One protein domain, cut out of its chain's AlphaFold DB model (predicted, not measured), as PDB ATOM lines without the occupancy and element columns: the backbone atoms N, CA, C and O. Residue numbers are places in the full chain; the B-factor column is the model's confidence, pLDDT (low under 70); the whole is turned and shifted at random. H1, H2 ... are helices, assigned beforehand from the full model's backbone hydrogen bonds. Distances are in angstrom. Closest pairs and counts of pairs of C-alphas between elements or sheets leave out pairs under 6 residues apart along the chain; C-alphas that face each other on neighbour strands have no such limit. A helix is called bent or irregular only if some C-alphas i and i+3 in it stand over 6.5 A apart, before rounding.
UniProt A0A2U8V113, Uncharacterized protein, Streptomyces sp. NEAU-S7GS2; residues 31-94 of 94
ATOM      1  N   TRP A  31     -22.462 -21.221  32.915       62.44
ATOM      2  CA  TRP A  31     -21.919 -21.203  31.559       62.44
ATOM      3  C   TRP A  31     -22.621 -22.196  30.626       62.44
ATOM      4  O   TRP A  31     -23.027 -21.791  29.536       62.44
ATOM      5  N   GLN A  32     -22.854 -23.445  31.057       66.19
ATOM      6  CA  GLN A  32     -23.661 -24.401  30.283       66.19
ATOM      7  C   GLN A  32     -25.066 -23.850  30.006       66.19
ATOM      8  O   GLN A  32     -25.493 -23.831  28.856       66.19
ATOM      9  N   ARG A  33     -25.746 -23.284  31.016       67.88
ATOM     10  CA  ARG A  33     -27.098 -22.715  30.850       67.88
ATOM     11  C   ARG A  33     -27.178 -21.610  29.794       67.88
ATOM     12  O   ARG A  33     -28.182 -21.518  29.089       67.88
ATOM     13  N   ARG A  34     -26.154 -20.756  29.683       67.75
ATOM     14  CA  ARG A  34     -26.109 -19.711  28.642       67.75
ATOM     15  C   ARG A  34     -25.921 -20.304  27.246       67.75
ATOM     16  O   ARG A  34     -26.546 -19.815  26.308       67.75
ATOM     17  N   SER A  35     -25.099 -21.340  27.116       66.88
ATOM     18  CA  SER A  35     -24.830 -22.021  25.843       66.88
ATOM     19  C   SER A  35     -26.006 -22.890  25.369       66.88
ATOM     20  O   SER A  35     -26.294 -22.935  24.171       66.88
ATOM     21  N   ASP A  36     -26.728 -23.512  26.307       70.31
ATOM     22  CA  ASP A  36     -27.882 -24.391  26.064       70.31
ATOM     23  C   ASP A  36     -29.163 -23.647  25.667       70.31
ATOM     24  O   ASP A  36     -30.138 -24.275  25.252       70.31
ATOM     25  N   ARG A  37     -29.194 -22.312  25.785       72.69
ATOM     26  CA  ARG A  37     -30.338 -21.489  25.376       72.69
ATOM     27  C   ARG A  37     -30.096 -20.894  23.984       72.69
ATOM     28  O   ARG A  37     -29.626 -19.755  23.886       72.69
ATOM     29  N   PRO A  38     -30.449 -21.592  22.888       69.06
ATOM     30  CA  PRO A  38     -30.428 -20.979  21.569       69.06
ATOM     31  C   PRO A  38     -31.445 -19.824  21.527       69.06
ATOM     32  O   PRO A  38     -32.502 -19.891  22.170       69.06
ATOM     33  N   PRO A  39     -31.177 -18.747  20.768       73.00
ATOM     34  CA  PRO A  39     -32.193 -17.729  20.536       73.00
ATOM     35  C   PRO A  39     -33.402 -18.386  19.859       73.00
ATOM     36  O   PRO A  39     -33.236 -19.274  19.019       73.00
ATOM     37  N   ARG A  40     -34.619 -17.940  20.202       74.00
ATOM     38  CA  ARG A  40     -35.881 -18.540  19.718       74.00
ATOM     39  C   ARG A  40     -35.891 -18.749  18.196       74.00
ATOM     40  O   ARG A  40     -36.309 -19.807  17.740       74.00
ATOM     41  N   ARG A  41     -35.321 -17.796  17.444       83.25
ATOM     42  CA  ARG A  41     -35.169 -17.868  15.981       83.25
ATOM     43  C   ARG A  41     -34.378 -19.089  15.494       83.25
ATOM     44  O   ARG A  41     -34.758 -19.680  14.499       83.25
ATOM     45  N   CYS A  42     -33.304 -19.485  16.184       84.38
ATOM     46  CA  CYS A  42     -32.457 -20.596  15.742       84.38
ATOM     47  C   CYS A  42     -33.177 -21.930  15.923       84.38
ATOM     48  O   CYS A  42     -33.138 -22.766  15.032       84.38
ATOM     49  N   ARG A  43     -33.871 -22.116  17.054       87.12
ATOM     50  CA  ARG A  43     -34.649 -23.338  17.292       87.12
ATOM     51  C   ARG A  43     -35.824 -23.453  16.318       87.12
ATOM     52  O   ARG A  43     -36.079 -24.545  15.832       87.12
ATOM     53  N   ALA A  44     -36.511 -22.341  16.048       89.19
ATOM     54  CA  ALA A  44     -37.603 -22.305  15.079       89.19
ATOM     55  C   ALA A  44     -37.106 -22.642  13.669       89.19
ATOM     56  O   ALA A  44     -37.631 -23.569  13.073       89.19
ATOM     57  N   LEU A  45     -36.042 -21.971  13.205       90.94
ATOM     58  CA  LEU A  45     -35.446 -22.207  11.889       90.94
ATOM     59  C   LEU A  45     -35.032 -23.671  11.713       90.94
ATOM     60  O   LEU A  45     -35.488 -24.320  10.786       90.94
ATOM     61  N   VAL A  46     -34.227 -24.211  12.637       91.19
ATOM     62  CA  VAL A  46     -33.749 -25.604  12.555       91.19
ATOM     63  C   VAL A  46     -34.908 -26.601  12.610       91.19
ATOM     64  O   VAL A  46     -34.870 -27.619  11.926       91.19
ATOM     65  N   GLY A  47     -35.937 -26.317  13.413       90.81
ATOM     66  CA  GLY A  47     -37.121 -27.166  13.529       90.81
ATOM     67  C   GLY A  47     -38.062 -27.098  12.329       90.81
ATOM     68  O   GLY A  47     -38.810 -28.045  12.131       90.81
ATOM     69  N   SER A  48     -38.020 -26.026  11.537       92.06
ATOM     70  CA  SER A  48     -38.801 -25.864  10.308       92.06
ATOM     71  C   SER A  48     -38.007 -26.181   9.035       92.06
ATOM     72  O   SER A  48     -38.534 -26.002   7.943       92.06
ATOM     73  N   THR A  49     -36.757 -26.636   9.145       91.06
ATOM     74  CA  THR A  49     -35.955 -27.080   7.999       91.06
ATOM     75  C   THR A  49     -36.152 -28.573   7.755       91.06
ATOM     76  O   THR A  49     -35.999 -29.393   8.660       91.06
ATOM     77  N   GLU A  50     -36.476 -28.932   6.514       93.81
ATOM     78  CA  GLU A  50     -36.396 -30.306   6.028       93.81
ATOM     79  C   GLU A  50     -34.944 -30.574   5.619       93.81
ATOM     80  O   GLU A  50     -34.472 -30.090   4.595       93.81
ATOM     81  N   TRP A  51     -34.205 -31.285   6.470       88.56
ATOM     82  CA  TRP A  51     -32.779 -31.554   6.249       88.56
ATOM     83  C   TRP A  51     -32.528 -32.643   5.198       88.56
ATOM     84  O   TRP A  51     -31.452 -32.691   4.609       88.56
ATOM     85  N   VAL A  52     -33.517 -33.509   4.972       90.50
ATOM     86  CA  VAL A  52     -33.502 -34.597   3.988       90.50
ATOM     87  C   VAL A  52     -34.908 -34.717   3.411       90.50
ATOM     88  O   VAL A  52     -35.871 -34.737   4.178       90.50
ATOM     89  N   ALA A  53     -35.025 -34.812   2.085       91.69
ATOM     90  CA  ALA A  53     -36.315 -34.935   1.410       91.69
ATOM     91  C   ALA A  53     -37.119 -36.141   1.935       91.69
ATOM     92  O   ALA A  53     -36.588 -37.244   2.068       91.69
ATOM     93  N   GLY A  54     -38.399 -35.933   2.239       90.06
ATOM     94  CA  GLY A  54     -39.300 -36.939   2.801       90.06
ATOM     95  C   GLY A  54     -39.212 -37.106   4.323       90.06
ATOM     96  O   GLY A  54     -39.945 -37.928   4.880       90.06
ATOM     97  N   HIS A  55     -38.366 -36.343   5.028       86.88
ATOM     98  CA  HIS A  55     -38.270 -36.397   6.491       86.88
ATOM     99  C   HIS A  55     -39.110 -35.325   7.189       86.88
ATOM    100  O   HIS A  55     -39.296 -34.207   6.721       86.88
ATOM    101  N   LYS A  56     -39.595 -35.666   8.392       88.19
ATOM    102  CA  LYS A  56     -40.387 -34.748   9.220       88.19
ATOM    103  C   LYS A  56     -39.575 -33.508   9.584       88.19
ATOM    104  O   LYS A  56     -38.512 -33.612  10.191       88.19
ATOM    105  N   THR A  57     -40.162 -32.349   9.334       90.56
ATOM    106  CA  THR A  57     -39.650 -31.037   9.714       90.56
ATOM    107  C   THR A  57     -39.789 -30.826  11.227       90.56
ATOM    108  O   THR A  57     -40.792 -30.313  11.722       90.56
ATOM    109  N   ARG A  58     -38.830 -31.346  12.002       89.12
ATOM    110  CA  ARG A  58     -38.751 -31.164  13.460       89.12
ATOM    111  C   ARG A  58     -37.348 -31.457  13.973       89.12
ATOM    112  O   ARG A  58     -36.625 -32.249  13.384       89.12
ATOM    113  N   ILE A  59     -37.029 -30.930  15.152       88.56
ATOM    114  CA  ILE A  59     -35.877 -31.395  15.935       88.56
ATOM    115  C   ILE A  59     -36.286 -32.695  16.658       88.56
ATOM    116  O   ILE A  59     -37.292 -32.685  17.383       88.56
ATOM    117  N   PRO A  60     -35.574 -33.819  16.472       88.00
ATOM    118  CA  PRO A  60     -35.811 -35.053  17.218       88.00
ATOM    119  C   PRO A  60     -35.722 -34.848  18.737       88.00
ATOM    120  O   PRO A  60     -34.972 -34.012  19.227       88.00
ATOM    121  N   ALA A  61     -36.491 -35.621  19.511       86.44
ATOM    122  CA  ALA A  61     -36.633 -35.395  20.957       86.44
ATOM    123  C   ALA A  61     -35.328 -35.595  21.755       86.44
ATOM    124  O   ALA A  61     -35.176 -35.025  22.831       86.44
ATOM    125  N   HIS A  62     -34.402 -36.401  21.229       87.12
ATOM    126  CA  HIS A  62     -33.095 -36.669  21.831       87.12
ATOM    127  C   HIS A  62     -31.981 -35.760  21.285       87.12
ATOM    128  O   HIS A  62     -30.834 -35.876  21.708       87.12
ATOM    129  N   GLU A  63     -32.306 -34.841  20.374       88.06
ATOM    130  CA  GLU A  63     -31.365 -33.883  19.801       88.06
ATOM    131  C   GLU A  63     -31.570 -32.483  20.393       88.06
ATOM    132  O   GLU A  63     -32.657 -32.112  20.847       88.06
ATOM    133  N   ARG A  64     -30.505 -31.672  20.403       86.38
ATOM    134  CA  ARG A  64     -30.523 -30.312  20.959       86.38
ATOM    135  C   ARG A  64     -29.862 -29.325  20.007       86.38
ATOM    136  O   ARG A  64     -28.805 -29.591  19.451       86.38
ATOM    137  N   VAL A  65     -30.453 -28.135  19.906       87.38
ATOM    138  CA  VAL A  65     -29.857 -26.990  19.207       87.38
ATOM    139  C   VAL A  65     -29.091 -26.147  20.221       87.38
ATOM    140  O   VAL A  65     -29.697 -25.564  21.118       87.38
ATOM    141  N   ILE A  66     -27.771 -26.073  20.072       87.19
ATOM    142  CA  ILE A  66     -26.885 -25.258  20.915       87.19
ATOM    143  C   ILE A  66     -26.265 -24.126  20.102       87.19
ATOM    144  O   ILE A  66     -26.110 -24.229  18.885       87.19
ATOM    145  N   ARG A  67     -25.899 -23.028  20.767       84.44
ATOM    146  CA  ARG A  67     -25.182 -21.934  20.107       84.44
ATOM    147  C   ARG A  67     -23.687 -22.072  20.342       84.44
ATOM    148  O   ARG A  67     -23.238 -22.105  21.481       84.44
ATOM    149  N   ILE A  68     -22.926 -22.027  19.256       86.56
ATOM    150  CA  ILE A  68     -21.467 -22.051  19.302       86.56
ATOM    151  C   ILE A  68     -20.929 -20.681  18.856       86.56
ATOM    152  O   ILE A  68     -21.338 -20.174  17.807       86.56
ATOM    153  N   PRO A  69     -20.044 -20.033  19.637       88.12
ATOM    154  CA  PRO A  69     -19.353 -18.822  19.203       88.12
ATOM    155  C   PRO A  69     -18.537 -19.070  17.929       88.12
ATOM    156  O   PRO A  69     -17.774 -20.030  17.868       88.12
ATOM    157  N   ALA A  70     -18.613 -18.167  16.947       91.50
ATOM    158  CA  ALA A  70     -17.932 -18.338  15.656       91.50
ATOM    159  C   ALA A  70     -16.412 -18.568  15.792       91.50
ATOM    160  O   ALA A  70     -15.837 -19.386  15.082       91.50
ATOM    161  N   ARG A  71     -15.766 -17.926  16.774       93.94
ATOM    162  CA  ARG A  71     -14.335 -18.121  17.072       93.94
ATOM    163  C   ARG A  71     -13.965 -19.553  17.480       93.94
ATOM    164  O   ARG A  71     -12.822 -19.950  17.305       93.94
ATOM    165  N   MET A  72     -14.915 -20.330  18.007       95.88
ATOM    166  CA  MET A  72     -14.687 -21.725  18.402       95.88
ATOM    167  C   MET A  72     -14.777 -22.699  17.226       95.88
ATOM    168  O   MET A  72     -14.365 -23.844  17.374       95.88
ATOM    169  N   VAL A  73     -15.276 -22.271  16.061       94.06
ATOM    170  CA  VAL A  73     -15.457 -23.157  14.899       94.06
ATOM    171  C   VAL A  73     -14.138 -23.808  14.485       94.06
ATOM    172  O   VAL A  73     -14.128 -24.991  14.177       94.06
ATOM    173  N   ARG A  74     -13.017 -23.074  14.528       95.38
ATOM    174  CA  ARG A  74     -11.695 -23.626  14.183       95.38
ATOM    175  C   ARG A  74     -11.277 -24.760  15.121       95.38
ATOM    176  O   ARG A  74     -10.887 -25.814  14.645       95.38
ATOM    177  N   ILE A  75     -11.430 -24.549  16.427       96.62
ATOM    178  CA  ILE A  75     -11.073 -25.532  17.461       96.62
ATOM    179  C   ILE A  75     -11.938 -26.789  17.325       96.62
ATOM    180  O   ILE A  75     -11.439 -27.902  17.414       96.62
ATOM    181  N   LEU A  76     -13.241 -26.616  17.087       94.69
ATOM    182  CA  LEU A  76     -14.160 -27.741  16.927       94.69
ATOM    183  C   LEU A  76     -13.869 -28.556  15.672       94.69
ATOM    184  O   LEU A  76     -13.945 -29.775  15.733       94.69
ATOM    185  N   ARG A  77     -13.517 -27.898  14.562       96.19
ATOM    186  CA  ARG A  77     -13.105 -28.593  13.336       96.19
ATOM    187  C   ARG A  77     -11.884 -29.466  13.589       96.19
ATOM    188  O   ARG A  77     -11.953 -30.658  13.350       96.19
ATOM    189  N   GLU A  78     -10.836 -28.901  14.182       97.38
ATOM    190  CA  GLU A  78      -9.619 -29.654  14.507       97.38
ATOM    191  C   GLU A  78      -9.893 -30.828  15.461       97.38
ATOM    192  O   GLU A  78      -9.375 -31.928  15.267       97.38
ATOM    193  N   ALA A  79     -10.747 -30.621  16.468       97.50
ATOM    194  CA  ALA A  79     -11.155 -31.682  17.383       97.50
ATOM    195  C   ALA A  79     -11.935 -32.802  16.673       97.50
ATOM    196  O   ALA A  79     -11.695 -33.975  16.958       97.50
ATOM    197  N   CYS A  80     -12.840 -32.462  15.749       96.56
ATOM    198  CA  CYS A  80     -13.545 -33.439  14.918       96.56
ATOM    199  C   CYS A  80     -12.573 -34.203  14.010       96.56
ATOM    200  O   CYS A  80     -12.589 -35.428  14.031       96.56
ATOM    201  N   ASP A  81     -11.665 -33.511  13.317       96.56
ATOM    202  CA  ASP A  81     -10.671 -34.135  12.432       96.56
ATOM    203  C   ASP A  81      -9.739 -35.092  13.201       96.56
ATOM    204  O   ASP A  81      -9.301 -36.125  12.690       96.56
ATOM    205  N   ALA A  82      -9.392 -34.758  14.447       96.88
ATOM    206  CA  ALA A  82      -8.643 -35.647  15.330       96.88
ATOM    207  C   ALA A  82      -9.478 -36.860  15.778       96.88
ATOM    208  O   ALA A  82      -8.971 -37.982  15.774       96.88
ATOM    209  N   ALA A  83     -10.747 -36.650  16.139       95.88
ATOM    210  CA  ALA A  83     -11.644 -37.716  16.571       95.88
ATOM    211  C   ALA A  83     -11.964 -38.708  15.443       95.88
ATOM    212  O   ALA A  83     -11.983 -39.911  15.682       95.88
ATOM    213  N   GLU A  84     -12.179 -38.225  14.219       95.19
ATOM    214  CA  GLU A  84     -12.451 -39.064  13.048       95.19
ATOM    215  C   GLU A  84     -11.247 -39.937  12.685       95.19
ATOM    216  O   GLU A  84     -11.414 -41.135  12.452       95.19
ATOM    217  N   ARG A  85     -10.026 -39.383  12.727       94.75
ATOM    218  CA  ARG A  85      -8.794 -40.167  12.535       94.75
ATOM    219  C   ARG A  85      -8.639 -41.256  13.595       94.75
ATOM    220  O   ARG A  85      -8.439 -42.414  13.246       94.75
ATOM    221  N   ALA A  86      -8.820 -40.908  14.867       94.19
ATOM    222  CA  ALA A  86      -8.760 -41.883  15.955       94.19
ATOM    223  C   ALA A  86      -9.857 -42.960  15.839       94.19
ATOM    224  O   ALA A  86      -9.624 -44.123  16.159       94.19
ATOM    225  N   ALA A  87     -11.055 -42.596  15.370       91.25
ATOM    226  CA  ALA A  87     -12.146 -43.542  15.154       91.25
ATOM    227  C   ALA A  87     -11.853 -44.520  14.005       91.25
ATOM    228  O   ALA A  87     -12.227 -45.689  14.109       91.25
ATOM    229  N   ALA A  88     -11.183 -44.069  12.940       87.88
ATOM    230  CA  ALA A  88     -10.717 -44.937  11.861       87.88
ATOM    231  C   ALA A  88      -9.667 -45.933  12.376       87.88
ATOM    232  O   ALA A  88      -9.854 -47.138  12.233       87.88
ATOM    233  N   GLU A  89      -8.655 -45.448  13.101       83.56
ATOM    234  CA  GLU A  89      -7.635 -46.298  13.733       83.56
ATOM    235  C   GLU A  89      -8.259 -47.326  14.695       83.56
ATOM    236  O   GLU A  89      -7.910 -48.502  14.675       83.56
ATOM    237  N   HIS A  90      -9.241 -46.919  15.508       75.38
ATOM    238  CA  HIS A  90      -9.942 -47.821  16.428       75.38
ATOM    239  C   HIS A  90     -10.822 -48.857  15.707       75.38
ATOM    240  O   HIS A  90     -11.084 -49.930  16.251       75.38
ATOM    241  N   ARG A  91     -11.315 -48.550  14.501       70.44
ATOM    242  CA  ARG A  91     -12.088 -49.496  13.685       70.44
ATOM    243  C   ARG A  91     -11.191 -50.554  13.046       70.44
ATOM    244  O   ARG A  91     -11.630 -51.690  12.950       70.44
ATOM    245  N   ASP A  92      -9.971 -50.191  12.666       61.22
ATOM    246  CA  ASP A  92      -9.010 -51.093  12.017       61.22
ATOM    247  C   ASP A  92      -8.329 -52.063  13.004       61.22
ATOM    248  O   ASP A  92      -7.767 -53.079  12.604       61.22
ATOM    249  N   VAL A  93      -8.397 -51.772  14.308       58.69
ATOM    250  CA  VAL A  93      -7.888 -52.637  15.390       58.69
ATOM    251  C   VAL A  93      -8.902 -53.721  15.809       58.69
ATOM    252  O   VAL A  93      -8.559 -54.613  16.585       58.69
ATOM    253  N   ARG A  94     -10.144 -53.674  15.308       50.50
ATOM    254  CA  ARG A  94     -11.205 -54.648  15.613       50.50
ATOM    255  C   ARG A  94     -11.412 -55.649  14.482       50.50
ATOM    256  O   ARG A  94     -11.630 -56.831  14.826       50.50
TER     257      ARG A  94
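Overview. This is residues 31 to 94 of the 94 residues of an uncharacterized protein of Streptomyces sp. NEAU-S7GS2 (UniProt A0A2U8V113). What does the model look like? One long helix, H3, makes a free arm, with residues 70 to 75 and 77 to 94 sticking out from a loosely built body of two short helices, H1 and H2, and the long looping stretch 48 to 69 that leads back to the arm. How is it made up? The printed part has 64 residues with three named helices, in the order H1, H2, H3, and no named strand; its class is all helix. It is only just loose, close to extended, with a radius of gyration of the C-alphas of 15.9 A, and it is flat, spanning 42 by 35 by 18 A.

Arrangement. What does the longest helix touch? H3, residues 70 to 92, touches no helix: it is apart from H2, residues 40 to 47, and from H1, residues 31 to 35, with no C-alpha within 8 A of either. Do the two short helices meet? H1 and H2 are also apart, by the same 8 A. How do their backbones run? In H1 and H2 every O i to N i+4 pair is within hydrogen-bond range; in H3 it is 17 of 19.

Along the chain. Where is H3? It begins at C-alpha 70, (-17.932, -18.338, 15.656), and ends at C-alpha 92, (-9.010, -51.093, 12.017), 34.1 A away. It is irregular, but only just: C-alphas 71 and 74 are 6.8 A apart. Where are the others? H2 is 10.7 A long from first to last C-alpha; H1, 6.5 A long, begins at C-alpha 31, (-21.919, -21.203, 31.559).

Size, cuts and confidence. How far does it reach? The two C-alphas farthest apart, those of Arg 40 and Val 93, are 44.3 A apart. Are there cuts or long links? The printed part has no cut; the link from H1 to H2 is tight, with 4 residues, and that from H2 to H3 is long, with 22. Where is confidence low? The mean pLDDT of the printed part is 85.3, and residues 31 to 35, 38 and 92 to 94 are under 70.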